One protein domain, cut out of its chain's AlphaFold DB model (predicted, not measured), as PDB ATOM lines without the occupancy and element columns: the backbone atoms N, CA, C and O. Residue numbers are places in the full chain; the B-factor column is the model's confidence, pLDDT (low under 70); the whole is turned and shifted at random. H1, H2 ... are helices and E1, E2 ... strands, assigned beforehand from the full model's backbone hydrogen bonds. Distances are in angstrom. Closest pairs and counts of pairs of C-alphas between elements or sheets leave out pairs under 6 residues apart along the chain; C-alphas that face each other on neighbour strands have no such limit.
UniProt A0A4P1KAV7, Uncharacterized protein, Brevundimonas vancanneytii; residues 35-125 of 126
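What this domain is: This is residues 35 to 125 of the 126 residues of an uncharacterized protein of Brevundimonas vancanneytii (UniProt A0A4P1KAV7). Two loosely joined lobes make an elongated model: one holds a small three-stranded sheet with the long helix H3 grazing it and short H2 close by, the other a loose group of helices H1, H4, H5 and H6. The lobes are joined by residues 47 to 49, before E1, and 97 to 98, after E3; residues 118 to 125, of which 122 to 125 belong to H6, stick out from the second lobe. The printed part has 91 residues with six named helices and three named strands, in the order H1 E1 E2 H2 H3 E3 H4 H5 H6, and the sheet runs E2 E1 E3, antiparallel throughout. The class is mixed, helices and strands; the whole is loose, with a radius of gyration of the C-alphas of 16.6 A and spans of 47 by 26 by 23 A.

How they stand to each other: In the sheet, inner strand E1, residues 50 to 55, has two antiparallel neighbours: E2, residues 58 to 62, at 149 degrees, and E3, residues 93 to 96, at 140 degrees. E1 and E2 form a hairpin, with N 53 and O 60 2.9 A apart, within hydrogen-bond range; between E1 and E3, N 52 and O 94 are 2.8 A apart. H2, residues 64 to 69, and H3, residues 72 to 86, only graze the sheet; the closest C-alphas of E1 and H3 are those of Thr 53 and Ile 82, 7.7 A apart. E2, H2, H3 and E3 form a split strand-helix-strand unit, two strands running the same way with E1 between them in the sheet; its crossover is right-handed. H2 and H3 are close but not clearly touching, their closest C-alphas, Leu 67 and Lys 75, 7.6 A apart. H4, residues 99 to 104, touches H5, residues 110 to 119, about perpendicular at 87 degrees; their closest C-alphas, Val 103 and Arg 113, are 5.9 A apart. H1, residues 35 to 46, is near H5, with 7 pairs of C-alphas within 10 A, and apart from H4. H6, residues 122 to 125, is close to H5 but not clearly touching, C-alphas 118 and 124 being closest at 6.4 A. Every O i to N i+4 pair is within hydrogen-bond range in H1 to H5; H6 is too short for one.

Where its parts are: E1 spans 15.1 A from C-alpha 50 at (-20.853, 36.733, -18.787), E2 12.8 A and E3 9.5 A. H3 is 21.3 A long, H1 16.7 A from C-alpha 35 at (-36.156, 14.942, -17.048), and H5 14.3 A. H6 ends at C-alpha 125, (-19.853, 10.922, -4.873).

The domain as a whole: The C-alphas of Asp 73 and Asp 122 are the two farthest apart, at 50.9 A. The printed part has no cut and no long link; H3 to E3 is short, the others tight. Mean pLDDT of the printed part is 91.2, and no printed residue is under 70.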
ATOM      1  N   PRO A  35     -35.512  13.767 -17.634       96.12
ATOM      2  CA  PRO A  35     -36.156  14.942 -17.048       96.12
ATOM      3  C   PRO A  35     -35.183  15.870 -16.311       96.12
ATOM      4  O   PRO A  35     -35.313  17.089 -16.396       96.12
ATOM      5  N   SER A  36     -34.188  15.311 -15.608       95.19
ATOM      6  CA  SER A  36     -33.172  16.115 -14.914       95.19
ATOM      7  C   SER A  36     -32.259  16.832 -15.905       95.19
ATOM      8  O   SER A  36     -31.953  18.008 -15.723       95.19
ATOM      9  N   ALA A  37     -31.836  16.135 -16.961       95.44
ATOM     10  CA  ALA A  37     -31.007  16.710 -18.011       95.44
ATOM     11  C   ALA A  37     -31.741  17.835 -18.757       95.44
ATOM     12  O   ALA A  37     -31.164  18.902 -18.949       95.44
ATOM     13  N   ALA A  38     -33.014  17.630 -19.111       96.25
ATOM     14  CA  ALA A  38     -33.845  18.639 -19.762       96.25
ATOM     15  C   ALA A  38     -34.046  19.877 -18.872       96.25
ATOM     16  O   ALA A  38     -33.823  20.996 -19.321       96.25
ATOM     17  N   ALA A  39     -34.362  19.685 -17.586       94.50
ATOM     18  CA  ALA A  39     -34.541  20.797 -16.654       94.50
ATOM     19  C   ALA A  39     -33.259  21.630 -16.469       94.50
ATOM     20  O   ALA A  39     -33.321  22.858 -16.412       94.50
ATOM     21  N   LEU A  40     -32.091  20.982 -16.384       94.12
ATOM     22  CA  LEU A  40     -30.807  21.686 -16.314       94.12
ATOM     23  C   LEU A  40     -30.453  22.378 -17.630       94.12
ATOM     24  O   LEU A  40     -29.871  23.457 -17.604       94.12
ATOM     25  N   TYR A  41     -30.799  21.771 -18.765       95.19
ATOM     26  CA  TYR A  41     -30.605  22.373 -20.077       95.19
ATOM     27  C   TYR A  41     -31.425  23.656 -20.232       95.19
ATOM     28  O   TYR A  41     -30.869  24.675 -20.632       95.19
ATOM     29  N   ASP A  42     -32.710  23.636 -19.874       95.69
ATOM     30  CA  ASP A  42     -33.562  24.827 -19.944       95.69
ATOM     31  C   ASP A  42     -33.059  25.934 -19.017       95.69
ATOM     32  O   ASP A  42     -32.941  27.083 -19.438       95.69
ATOM     33  N   LEU A  43     -32.659  25.570 -17.795       93.81
ATOM     34  CA  LEU A  43     -32.062  26.498 -16.839       93.81
ATOM     35  C   LEU A  43     -30.761  27.118 -17.373       93.81
ATOM     36  O   LEU A  43     -30.554  28.321 -17.241       93.81
ATOM     37  N   ALA A  44     -29.888  26.311 -17.980       93.69
ATOM     38  CA  ALA A  44     -28.664  26.800 -18.599       93.69
ATOM     39  C   ALA A  44     -28.981  27.720 -19.781       93.69
ATOM     40  O   ALA A  44     -28.427  28.801 -19.871       93.69
ATOM     41  N   ARG A  45     -29.920  27.352 -20.655       94.88
ATOM     42  CA  ARG A  45     -30.300  28.155 -21.826       94.88
ATOM     43  C   ARG A  45     -30.825  29.549 -21.455       94.88
ATOM     44  O   ARG A  45     -30.692  30.474 -22.251       94.88
ATOM     45  N   GLU A  46     -31.448  29.686 -20.290       92.19
ATOM     46  CA  GLU A  46     -32.031  30.941 -19.799       92.19
ATOM     47  C   GLU A  46     -31.084  31.752 -18.907       92.19
ATOM     48  O   GLU A  46     -31.415  32.877 -18.532       92.19
ATOM     49  N   ALA A  47     -29.912  31.208 -18.570       92.00
ATOM     50  CA  ALA A  47     -28.964  31.886 -17.702       92.00
ATOM     51  C   ALA A  47     -28.354  33.116 -18.390       92.00
ATOM     52  O   ALA A  47     -28.101  33.134 -19.595       92.00
ATOM     53  N   ASP A  48     -28.064  34.137 -17.590       90.88
ATOM     54  CA  ASP A  48     -27.418  35.352 -18.070       90.88
ATOM     55  C   ASP A  48     -25.891  35.198 -18.006       90.88
ATOM     56  O   ASP A  48     -25.270  35.418 -16.962       90.88
ATOM     57  N   TYR A  49     -25.289  34.716 -19.097       92.44
ATOM     58  CA  TYR A  49     -23.851  34.440 -19.166       92.44
ATOM     59  C   TYR A  49     -23.024  35.722 -19.270       92.44
ATOM     60  O   TYR A  49     -23.322  36.622 -20.053       92.44
ATOM     61  N   ASN A  50     -21.909  35.760 -18.546       92.19
ATOM     62  CA  ASN A  50     -20.853  36.733 -18.787       92.19
ATOM     63  C   ASN A  50     -20.004  36.281 -19.970       92.19
ATOM     64  O   ASN A  50     -19.771  35.088 -20.141       92.19
ATOM     65  N   VAL A  51     -19.427  37.223 -20.706       91.75
ATOM     66  CA  VAL A  51     -18.291  36.912 -21.574       91.75
ATOM     67  C   VAL A  51     -17.022  37.106 -20.772       91.75
ATOM     68  O   VAL A  51     -16.753  38.179 -20.241       91.75
ATOM     69  N   VAL A  52     -16.211  36.073 -20.723       91.56
ATOM     70  CA  VAL A  52     -14.955  36.068 -19.999       91.56
ATOM     71  C   VAL A  52     -13.802  36.273 -20.959       91.56
ATOM     72  O   VAL A  52     -13.697  35.575 -21.965       91.56
ATOM     73  N   THR A  53     -12.883  37.174 -20.614       90.69
ATOM     74  CA  THR A  53     -11.619  37.343 -21.337       90.69
ATOM     75  C   THR A  53     -10.434  37.557 -20.402       90.69
ATOM     76  O   THR A  53     -10.600  37.872 -19.224       90.69
ATOM     77  N   ARG A  54      -9.212  37.385 -20.912       88.12
ATOM     78  CA  ARG A  54      -7.985  37.636 -20.151       88.12
ATOM     79  C   ARG A  54      -7.468  39.043 -20.435       88.12
ATOM     80  O   ARG A  54      -7.320  39.453 -21.581       88.12
ATOM     81  N   ARG A  55      -7.103  39.791 -19.395       81.44
ATOM     82  CA  ARG A  55      -6.447  41.099 -19.544       81.44
ATOM     83  C   ARG A  55      -5.250  41.203 -18.610       81.44
ATOM     84  O   ARG A  55      -5.387  41.102 -17.394       81.44
ATOM     85  N   GLY A  56      -4.067  41.430 -19.183       78.31
ATOM     86  CA  GLY A  56      -2.816  41.373 -18.425       78.31
ATOM     87  C   GLY A  56      -2.631  39.984 -17.814       78.31
ATOM     88  O   GLY A  56      -2.669  38.986 -18.528       78.31
ATOM     89  N   THR A  57      -2.477  39.911 -16.494       75.19
ATOM     90  CA  THR A  57      -2.350  38.645 -15.756       75.19
ATOM     91  C   THR A  57      -3.684  38.091 -15.243       75.19
ATOM     92  O   THR A  57      -3.690  37.015 -14.651       75.19
ATOM     93  N   GLY A  58      -4.801  38.799 -15.452       80.56
ATOM     94  CA  GLY A  58      -6.072  38.527 -14.780       80.56
ATOM     95  C   GLY A  58      -7.217  38.083 -15.689       80.56
ATOM     96  O   GLY A  58      -7.210  38.300 -16.902       80.56
ATOM     97  N   HIS A  59      -8.212  37.477 -15.045       85.56
ATOM     98  CA  HIS A  59      -9.527  37.156 -15.589       85.56
ATOM     99  C   HIS A  59     -10.435  38.389 -15.525       85.56
ATOM    100  O   HIS A  59     -10.417  39.117 -14.532       85.56
ATOM    101  N   VAL A  60     -11.212  38.631 -16.578       88.69
ATOM    102  CA  VAL A  60     -12.193  39.715 -16.642       88.69
ATOM    103  C   VAL A  60     -13.534  39.141 -17.073       88.69
ATOM    104  O   VAL A  60     -13.666  38.668 -18.202       88.69
ATOM    105  N   ASP A  61     -14.527  39.248 -16.195       89.19
ATOM    106  CA  ASP A  61     -15.932  39.021 -16.521       89.19
ATOM    107  C   ASP A  61     -16.540  40.286 -17.132       89.19
ATOM    108  O   ASP A  61     -16.511  41.368 -16.541       89.19
ATOM    109  N   LEU A  62     -17.114  40.150 -18.323       90.94
ATOM    110  CA  LEU A  62     -17.857  41.196 -19.014       90.94
ATOM    111  C   LEU A  62     -19.343  40.823 -18.971       90.94
ATOM    112  O   LEU A  62     -19.755  39.906 -19.688       90.94
ATOM    113  N   PRO A  63     -20.165  41.512 -18.158       90.94
ATOM    114  CA  PRO A  63     -21.591  41.220 -18.081       90.94
ATOM    115  C   PRO A  63     -22.278  41.370 -19.444       90.94
ATOM    116  O   PRO A  63     -22.025  42.342 -20.169       90.94
ATOM    117  N   SER A  64     -23.189  40.453 -19.767       87.56
ATOM    118  CA  SER A  64     -23.981  40.465 -21.008       87.56
ATOM    119  C   SER A  64     -24.678  41.809 -21.246       87.56
ATOM    120  O   SER A  64     -24.610  42.356 -22.344       87.56
ATOM    121  N   ALA A  65     -25.289  42.390 -20.207       88.00
ATOM    122  CA  ALA A  65     -26.010  43.655 -20.281       88.00
ATOM    123  C   ALA A  65     -25.081  44.815 -20.664       88.00
ATOM    124  O   ALA A  65     -25.444  45.680 -21.466       88.00
ATOM    125  N   TRP A  66     -23.849  44.811 -20.145       91.19
ATOM    126  CA  TRP A  66     -22.844  45.799 -20.521       91.19
ATOM    127  C   TRP A  66     -22.421  45.611 -21.979       91.19
ATOM    128  O   TRP A  66     -22.422  46.575 -22.743       91.19
ATOM    129  N   LEU A  67     -22.159  44.376 -22.407       89.38
ATOM    130  CA  LEU A  67     -21.831  44.083 -23.803       89.38
ATOM    131  C   LEU A  67     -22.959  44.453 -24.766       89.38
ATOM    132  O   LEU A  67     -22.699  44.993 -25.842       89.38
ATOM    133  N   ALA A  68     -24.209  44.204 -24.386       88.88
ATOM    134  CA  ALA A  68     -25.384  44.592 -25.153       88.88
ATOM    135  C   ALA A  68     -25.483  46.117 -25.305       88.88
ATOM    136  O   ALA A  68     -25.882  46.587 -26.370       88.88
ATOM    137  N   SER A  69     -25.056  46.878 -24.290       92.44
ATOM    138  CA  SER A  69     -25.058  48.346 -24.307       92.44
ATOM    139  C   SER A  69     -23.988  48.979 -25.209       92.44
ATOM    140  O   SER A  69     -24.105  50.153 -25.565       92.44
ATOM    141  N   LEU A  70     -22.954  48.222 -25.601       91.88
ATOM    142  CA  LEU A  70     -21.870  48.742 -26.434       91.88
ATOM    143  C   LEU A  70     -22.355  49.080 -27.849       91.88
ATOM    144  O   LEU A  70     -22.974  48.260 -28.535       91.88
ATOM    145  N   GLN A  71     -21.975  50.266 -28.322       94.62
ATOM    146  CA  GLN A  71     -22.142  50.673 -29.715       94.62
ATOM    147  C   GLN A  71     -21.263  49.821 -30.649       94.62
ATOM    148  O   GLN A  71     -20.240  49.284 -30.208       94.62
ATOM    149  N   PRO A  72     -21.596  49.710 -31.951       93.56
ATOM    150  CA  PRO A  72     -20.850  48.869 -32.890       93.56
ATOM    151  C   PRO A  72     -19.335  49.126 -32.909       93.56
ATOM    152  O   PRO A  72     -18.553  48.176 -32.886       93.56
ATOM    153  N   ASP A  73     -18.908  50.391 -32.874       94.62
ATOM    154  CA  ASP A  73     -17.479  50.735 -32.865       94.62
ATOM    155  C   ASP A  73     -16.795  50.381 -31.536       94.62
ATOM    156  O   ASP A  73     -15.639  49.963 -31.528       94.62
ATOM    157  N   GLN A  74     -17.515  50.456 -30.413       92.12
ATOM    158  CA  GLN A  74     -17.003  50.026 -29.107       92.12
ATOM    159  C   GLN A  74     -16.836  48.503 -29.052       92.12
ATOM    160  O   GLN A  74     -15.820  48.015 -28.558       92.12
ATOM    161  N   LYS A  75     -17.792  47.745 -29.613       90.62
ATOM    162  CA  LYS A  75     -17.677  46.283 -29.758       90.62
ATOM    163  C   LYS A  75     -16.485  45.904 -30.631       90.62
ATOM    164  O   LYS A  75     -15.726  45.010 -30.261       90.62
ATOM    165  N   ARG A  76     -16.292  46.604 -31.755       91.62
ATOM    166  CA  ARG A  76     -15.142  46.382 -32.646       91.62
ATOM    167  C   ARG A  76     -13.824  46.654 -31.921       91.62
ATOM    168  O   ARG A  76     -12.958  45.787 -31.918       91.62
ATOM    169  N   GLY A  77     -13.713  47.793 -31.235       91.88
ATOM    170  CA  GLY A  77     -12.516  48.148 -30.469       91.88
ATOM    171  C   GLY A  77     -12.194  47.157 -29.346       91.88
ATOM    172  O   GLY A  77     -11.027  46.827 -29.134       91.88
ATOM    173  N   LEU A  78     -13.212  46.624 -28.658       88.94
ATOM    174  CA  LEU A  78     -13.031  45.563 -27.661       88.94
ATOM    175  C   LEU A  78     -12.458  44.288 -28.297       88.94
ATOM    176  O   LEU A  78     -11.473  43.745 -27.797       88.94
ATOM    177  N   GLY A  79     -13.033  43.841 -29.418       88.56
ATOM    178  CA  GLY A  79     -12.547  42.668 -30.150       88.56
ATOM    179  C   GLY A  79     -11.112  42.839 -30.653       88.56
ATOM    180  O   GLY A  79     -10.281  41.953 -30.467       88.56
ATOM    181  N   GLU A  80     -10.786  44.004 -31.218       90.62
ATOM    182  CA  GLU A  80      -9.431  44.334 -31.676       90.62
ATOM    183  C   GLU A  80      -8.414  44.326 -30.527       90.62
ATOM    184  O   GLU A  80      -7.306  43.810 -30.686       90.62
ATOM    185  N   ALA A  81      -8.780  44.847 -29.352       87.19
ATOM    186  CA  ALA A  81      -7.909  44.852 -28.179       87.19
ATOM    187  C   ALA A  81      -7.621  43.434 -27.653       87.19
ATOM    188  O   ALA A  81      -6.470  43.120 -27.322       87.19
ATOM    189  N   ILE A  82      -8.641  42.571 -27.608       86.88
ATOM    190  CA  ILE A  82      -8.499  41.162 -27.208       86.88
ATOM    191  C   ILE A  82      -7.618  40.424 -28.224       86.88
ATOM    192  O   ILE A  82      -6.631  39.791 -27.845       86.88
ATOM    193  N   GLN A  83      -7.892  40.589 -29.521       87.50
ATOM    194  CA  GLN A  83      -7.132  39.943 -30.591       87.50
ATOM    195  C   GLN A  83      -5.667  40.388 -30.619       87.50
ATOM    196  O   GLN A  83      -4.764  39.566 -30.774       87.50
ATOM    197  N   LYS A  84      -5.401  41.685 -30.434       87.69
ATOM    198  CA  LYS A  84      -4.034  42.212 -30.362       87.69
ATOM    199  C   LYS A  84      -3.266  41.615 -29.183       87.69
ATOM    200  O   LYS A  84      -2.081  41.321 -29.317       87.69
ATOM    201  N   SER A  85      -3.936  41.409 -28.052       84.50
ATOM    202  CA  SER A  85      -3.332  40.776 -26.876       84.50
ATOM    203  C   SER A  85      -3.026  39.294 -27.119       84.50
ATOM    204  O   SER A  85      -2.015  38.796 -26.628       84.50
ATOM    205  N   ALA A  86      -3.837  38.611 -27.934       86.12
ATOM    206  CA  ALA A  86      -3.657  37.197 -28.279       86.12
ATOM    207  C   ALA A  86      -2.410  36.926 -29.129       86.12
ATOM    208  O   ALA A  86      -1.899  35.811 -29.139       86.12
ATOM    209  N   ALA A  87      -1.896  37.943 -29.826       86.56
ATOM    210  CA  ALA A  87      -0.653  37.829 -30.585       86.56
ATOM    211  C   ALA A  87       0.602  37.807 -29.692       86.56
ATOM    212  O   ALA A  87       1.658  37.369 -30.143       86.56
ATOM    213  N   ALA A  88       0.509  38.312 -28.458       84.94
ATOM    214  CA  ALA A  88       1.650  38.463 -27.556       84.94
ATOM    215  C   ALA A  88       1.672  37.426 -26.427       84.94
ATOM    216  O   ALA A  88       2.745  37.095 -25.928       84.94
ATOM    217  N   ASP A  89       0.507  36.938 -26.004       85.19
ATOM    218  CA  ASP A  89       0.381  35.998 -24.894       85.19
ATOM    219  C   ASP A  89      -0.913  35.182 -25.025       85.19
ATOM    220  O   ASP A  89      -1.790  35.495 -25.833       85.19
ATOM    221  N   PHE A  90      -1.053  34.145 -24.203       86.62
ATOM    222  CA  PHE A  90      -2.259  33.331 -24.137       86.62
ATOM    223  C   PHE A  90      -3.500  34.190 -23.868       86.62
ATOM    224  O   PHE A  90      -3.511  35.050 -22.981       86.62
ATOM    225  N   GLN A  91      -4.563  33.931 -24.623       88.88
ATOM    226  CA  GLN A  91      -5.840  34.621 -24.513       88.88
ATOM    227  C   GLN A  91      -6.994  33.634 -24.619       88.88
ATOM    228  O   GLN A  91      -6.891  32.600 -25.277       88.88
ATOM    229  N   TYR A  92      -8.103  33.990 -23.978       89.31
ATOM    230  CA  TYR A  92      -9.363  33.267 -24.071       89.31
ATOM    231  C   TYR A  92     -10.530  34.243 -24.187       89.31
ATOM    232  O   TYR A  92     -10.458  35.389 -23.732       89.31
ATOM    233  N   LEU A  93     -11.594  33.757 -24.817       89.25
ATOM    234  CA  LEU A  93     -12.886  34.414 -24.899       89.25
ATOM    235  C   LEU A  93     -13.965  33.330 -24.886       89.25
ATOM    236  O   LEU A  93     -13.991  32.503 -25.797       89.25
ATOM    237  N   TYR A  94     -14.799  33.291 -23.853       90.75
ATOM    238  CA  TYR A  94     -15.867  32.296 -23.735       90.75
ATOM    239  C   TYR A  94     -16.999  32.793 -22.839       90.75
ATOM    240  O   TYR A  94     -16.786  33.672 -22.008       90.75
ATOM    241  N   ASP A  95     -18.181  32.204 -22.989       92.19
ATOM    242  CA  ASP A  95     -19.321  32.492 -22.123       92.19
ATOM    243  C   ASP A  95     -19.213  31.700 -20.815       92.19
ATOM    244  O   ASP A  95     -18.968  30.492 -20.818       92.19
ATOM    245  N   ASN A  96     -19.410  32.375 -19.686       93.56
ATOM    246  CA  ASN A  96     -19.317  31.804 -18.352       93.56
ATOM    247  C   ASN A  96     -20.532  32.191 -17.507       93.56
ATOM    248  O   ASN A  96     -20.846  33.369 -17.349       93.56
ATOM    249  N   TYR A  97     -21.170  31.194 -16.903       93.00
ATOM    250  CA  TYR A  97     -22.101  31.403 -15.803       93.00
ATOM    251  C   TYR A  97     -21.467  30.793 -14.544       93.00
ATOM    252  O   TYR A  97     -21.416  29.562 -14.432       93.00
ATOM    253  N   PRO A  98     -20.932  31.608 -13.614       91.38
ATOM    254  CA  PRO A  98     -20.076  31.125 -12.529       91.38
ATOM    255  C   PRO A  98     -20.894  30.498 -11.390       91.38
ATOM    256  O   PRO A  98     -21.016  31.060 -10.303       91.38
ATOM    257  N   VAL A  99     -21.486  29.320 -11.631       92.94
ATOM    258  CA  VAL A  99     -22.360  28.624 -10.664       92.94
ATOM    259  C   VAL A  99     -21.692  28.503  -9.294       92.94
ATOM    260  O   VAL A  99     -22.315  28.830  -8.290       92.94
ATOM    261  N   PHE A 100     -20.435  28.050  -9.250       91.81
ATOM    262  CA  PHE A 100     -19.719  27.822  -7.995       91.81
ATOM    263  C   PHE A 100     -19.549  29.108  -7.181       91.81
ATOM    264  O   PHE A 100     -19.959  29.140  -6.021       91.81
ATOM    265  N   ASP A 101     -19.028  30.173  -7.794       92.31
ATOM    266  CA  ASP A 101     -18.789  31.446  -7.103       92.31
ATOM    267  C   ASP A 101     -20.108  32.045  -6.605       92.31
ATOM    268  O   ASP A 101     -20.233  32.409  -5.440       92.31
ATOM    269  N   ARG A 102     -21.164  32.011  -7.435       94.12
ATOM    270  CA  ARG A 102     -22.495  32.474  -7.014       94.12
ATOM    271  C   ARG A 102     -23.054  31.676  -5.838       94.12
ATOM    272  O   ARG A 102     -23.789  32.238  -5.028       94.12
ATOM    273  N   VAL A 103     -22.771  30.376  -5.746       95.88
ATOM    274  CA  VAL A 103     -23.190  29.554  -4.599       95.88
ATOM    275  C   VAL A 103     -22.417  29.958  -3.346       95.88
ATOM    276  O   VAL A 103     -23.051  30.150  -2.310       95.88
ATOM    277  N   GLN A 104     -21.095  30.130  -3.443       95.19
ATOM    278  CA  GLN A 104     -20.248  30.564  -2.324       95.19
ATOM    279  C   GLN A 104     -20.656  31.944  -1.796       95.19
ATOM    280  O   GLN A 104     -20.761  32.137  -0.587       95.19
ATOM    281  N   ASP A 105     -20.989  32.865  -2.698       95.50
ATOM    282  CA  ASP A 105     -21.421  34.222  -2.359       95.50
ATOM    283  C   ASP A 105     -22.880  34.294  -1.864       95.50
ATOM    284  O   ASP A 105     -23.371  35.365  -1.505       95.50
ATOM    285  N   GLY A 106     -23.620  33.178  -1.870       95.81
ATOM    286  CA  GLY A 106     -25.039  33.143  -1.491       95.81
ATOM    287  C   GLY A 106     -25.983  33.808  -2.505       95.81
ATOM    288  O   GLY A 106     -27.138  34.086  -2.183       95.81
ATOM    289  N   LEU A 107     -25.516  34.043  -3.734       94.69
ATOM    290  CA  LEU A 107     -26.219  34.749  -4.815       94.69
ATOM    291  C   LEU A 107     -26.815  33.822  -5.886       94.69
ATOM    292  O   LEU A 107     -27.497  34.291  -6.802       94.69
ATOM    293  N   ALA A 108     -26.521  32.522  -5.837       93.88
ATOM    294  CA  ALA A 108     -27.061  31.539  -6.770       93.88
ATOM    295  C   ALA A 108     -28.536  31.268  -6.479       93.88
ATOM    296  O   ALA A 108     -28.917  31.103  -5.323       93.88
ATOM    297  N   GLU A 109     -29.360  31.150  -7.517       93.00
ATOM    298  CA  GLU A 109     -30.766  30.758  -7.388       93.00
ATOM    299  C   GLU A 109     -30.927  29.306  -6.915       93.00
ATOM    300  O   GLU A 109     -30.002  28.492  -6.983       93.00
ATOM    301  N   ALA A 110     -32.125  28.959  -6.431       93.25
ATOM    302  CA  ALA A 110     -32.387  27.650  -5.833       93.25
ATOM    303  C   ALA A 110     -32.005  26.451  -6.728       93.25
ATOM    304  O   ALA A 110     -31.399  25.520  -6.194       93.25
ATOM    305  N   PRO A 111     -32.279  26.444  -8.051       92.81
ATOM    306  CA  PRO A 111     -31.878  25.334  -8.917       92.81
ATOM    307  C   PRO A 111     -30.356  25.143  -8.999       92.81
ATOM    308  O   PRO A 111     -29.873  24.015  -8.913       92.81
ATOM    309  N   TRP A 112     -29.593  26.236  -9.078       94.38
ATOM    310  CA  TRP A 112     -28.129  26.199  -9.133       94.38
ATOM    311  C   TRP A 112     -27.505  25.742  -7.816       94.38
ATOM    312  O   TRP A 112     -26.589  24.921  -7.817       94.38
ATOM    313  N   ARG A 113     -28.052  26.196  -6.681       94.88
ATOM    314  CA  ARG A 113     -27.642  25.701  -5.357       94.88
ATOM    315  C   ARG A 113     -27.937  24.212  -5.196       94.88
ATOM    316  O   ARG A 113     -27.102  23.487  -4.669       94.88
ATOM    317  N   ALA A 114     -29.098  23.752  -5.665       94.31
ATOM    318  CA  ALA A 114     -29.469  22.340  -5.619       94.31
ATOM    319  C   ALA A 114     -28.535  21.474  -6.477       94.31
ATOM    320  O   ALA A 114     -28.118  20.412  -6.025       94.31
ATOM    321  N   LEU A 115     -28.163  21.941  -7.675       94.56
ATOM    322  CA  LEU A 115     -27.172  21.268  -8.515       94.56
ATOM    323  C   LEU A 115     -25.809  21.181  -7.818       94.56
ATOM    324  O   LEU A 115     -25.221  20.106  -7.762       94.56
ATOM    325  N   ALA A 116     -25.318  22.296  -7.272       95.06
ATOM    326  CA  ALA A 116     -24.035  22.325  -6.578       95.06
ATOM    327  C   ALA A 116     -24.027  21.398  -5.353       95.06
ATOM    328  O   ALA A 116     -23.073  20.647  -5.168       95.06
ATOM    329  N   ALA A 117     -25.097  21.399  -4.555       94.94
ATOM    330  CA  ALA A 117     -25.239  20.496  -3.417       94.94
ATOM    331  C   ALA A 117     -25.264  19.024  -3.854       94.94
ATOM    332  O   ALA A 117     -24.566  18.207  -3.266       94.94
ATOM    333  N   PHE A 118     -26.008  18.698  -4.914       95.25
ATOM    334  CA  PHE A 118     -26.070  17.345  -5.466       95.25
ATOM    335  C   PHE A 118     -24.694  16.840  -5.925       95.25
ATOM    336  O   PHE A 118     -24.282  15.758  -5.527       95.25
ATOM    337  N   LEU A 119     -23.952  17.637  -6.705       94.62
ATOM    338  CA  LEU A 119     -22.629  17.252  -7.222       94.62
ATOM    339  C   LEU A 119     -21.571  17.055  -6.122       94.62
ATOM    340  O   LEU A 119     -20.565  16.395  -6.362       94.62
ATOM    341  N   ASN A 120     -21.789  17.639  -4.942       94.94
ATOM    342  CA  ASN A 120     -20.903  17.522  -3.781       94.94
ATOM    343  C   ASN A 120     -21.486  16.625  -2.672       94.94
ATOM    344  O   ASN A 120     -20.932  16.585  -1.577       94.94
ATOM    345  N   GLY A 121     -22.610  15.949  -2.926       94.38
ATOM    346  CA  GLY A 121     -23.296  15.096  -1.958       94.38
ATOM    347  C   GLY A 121     -23.040  13.607  -2.183       94.38
ATOM    348  O   GLY A 121     -22.608  13.188  -3.261       94.38
ATOM    349  N   ASP A 122     -23.373  12.808  -1.169       93.19
ATOM    350  CA  ASP A 122     -23.188  11.349  -1.168       93.19
ATOM    351  C   ASP A 122     -23.908  10.667  -2.345       93.19
ATOM    352  O   ASP A 122     -23.364   9.749  -2.951       93.19
ATOM    353  N   ASP A 123     -25.079  11.172  -2.753       89.50
ATOM    354  CA  ASP A 123     -25.836  10.645  -3.900       89.50
ATOM    355  C   ASP A 123     -25.034  10.654  -5.217       89.50
ATOM    356  O   ASP A 123     -25.289   9.833  -6.103       89.50
ATOM    357  N   PHE A 124     -24.083  11.584  -5.370       92.94
ATOM    358  CA  PHE A 124     -23.229  11.690  -6.555       92.94
ATOM    359  C   PHE A 124     -21.832  11.098  -6.337       92.94
ATOM    360  O   PHE A 124     -21.293  10.463  -7.246       92.94
ATOM    361  N   LEU A 125     -21.235  11.319  -5.162       91.56
ATOM    362  CA  LEU A 125     -19.853  10.922  -4.873       91.56
ATOM    363  C   LEU A 125     -19.711   9.446  -4.463       91.56
ATOM    364  O   LEU A 125     -18.682   8.847  -4.789       91.56
TER     365      LEU A 125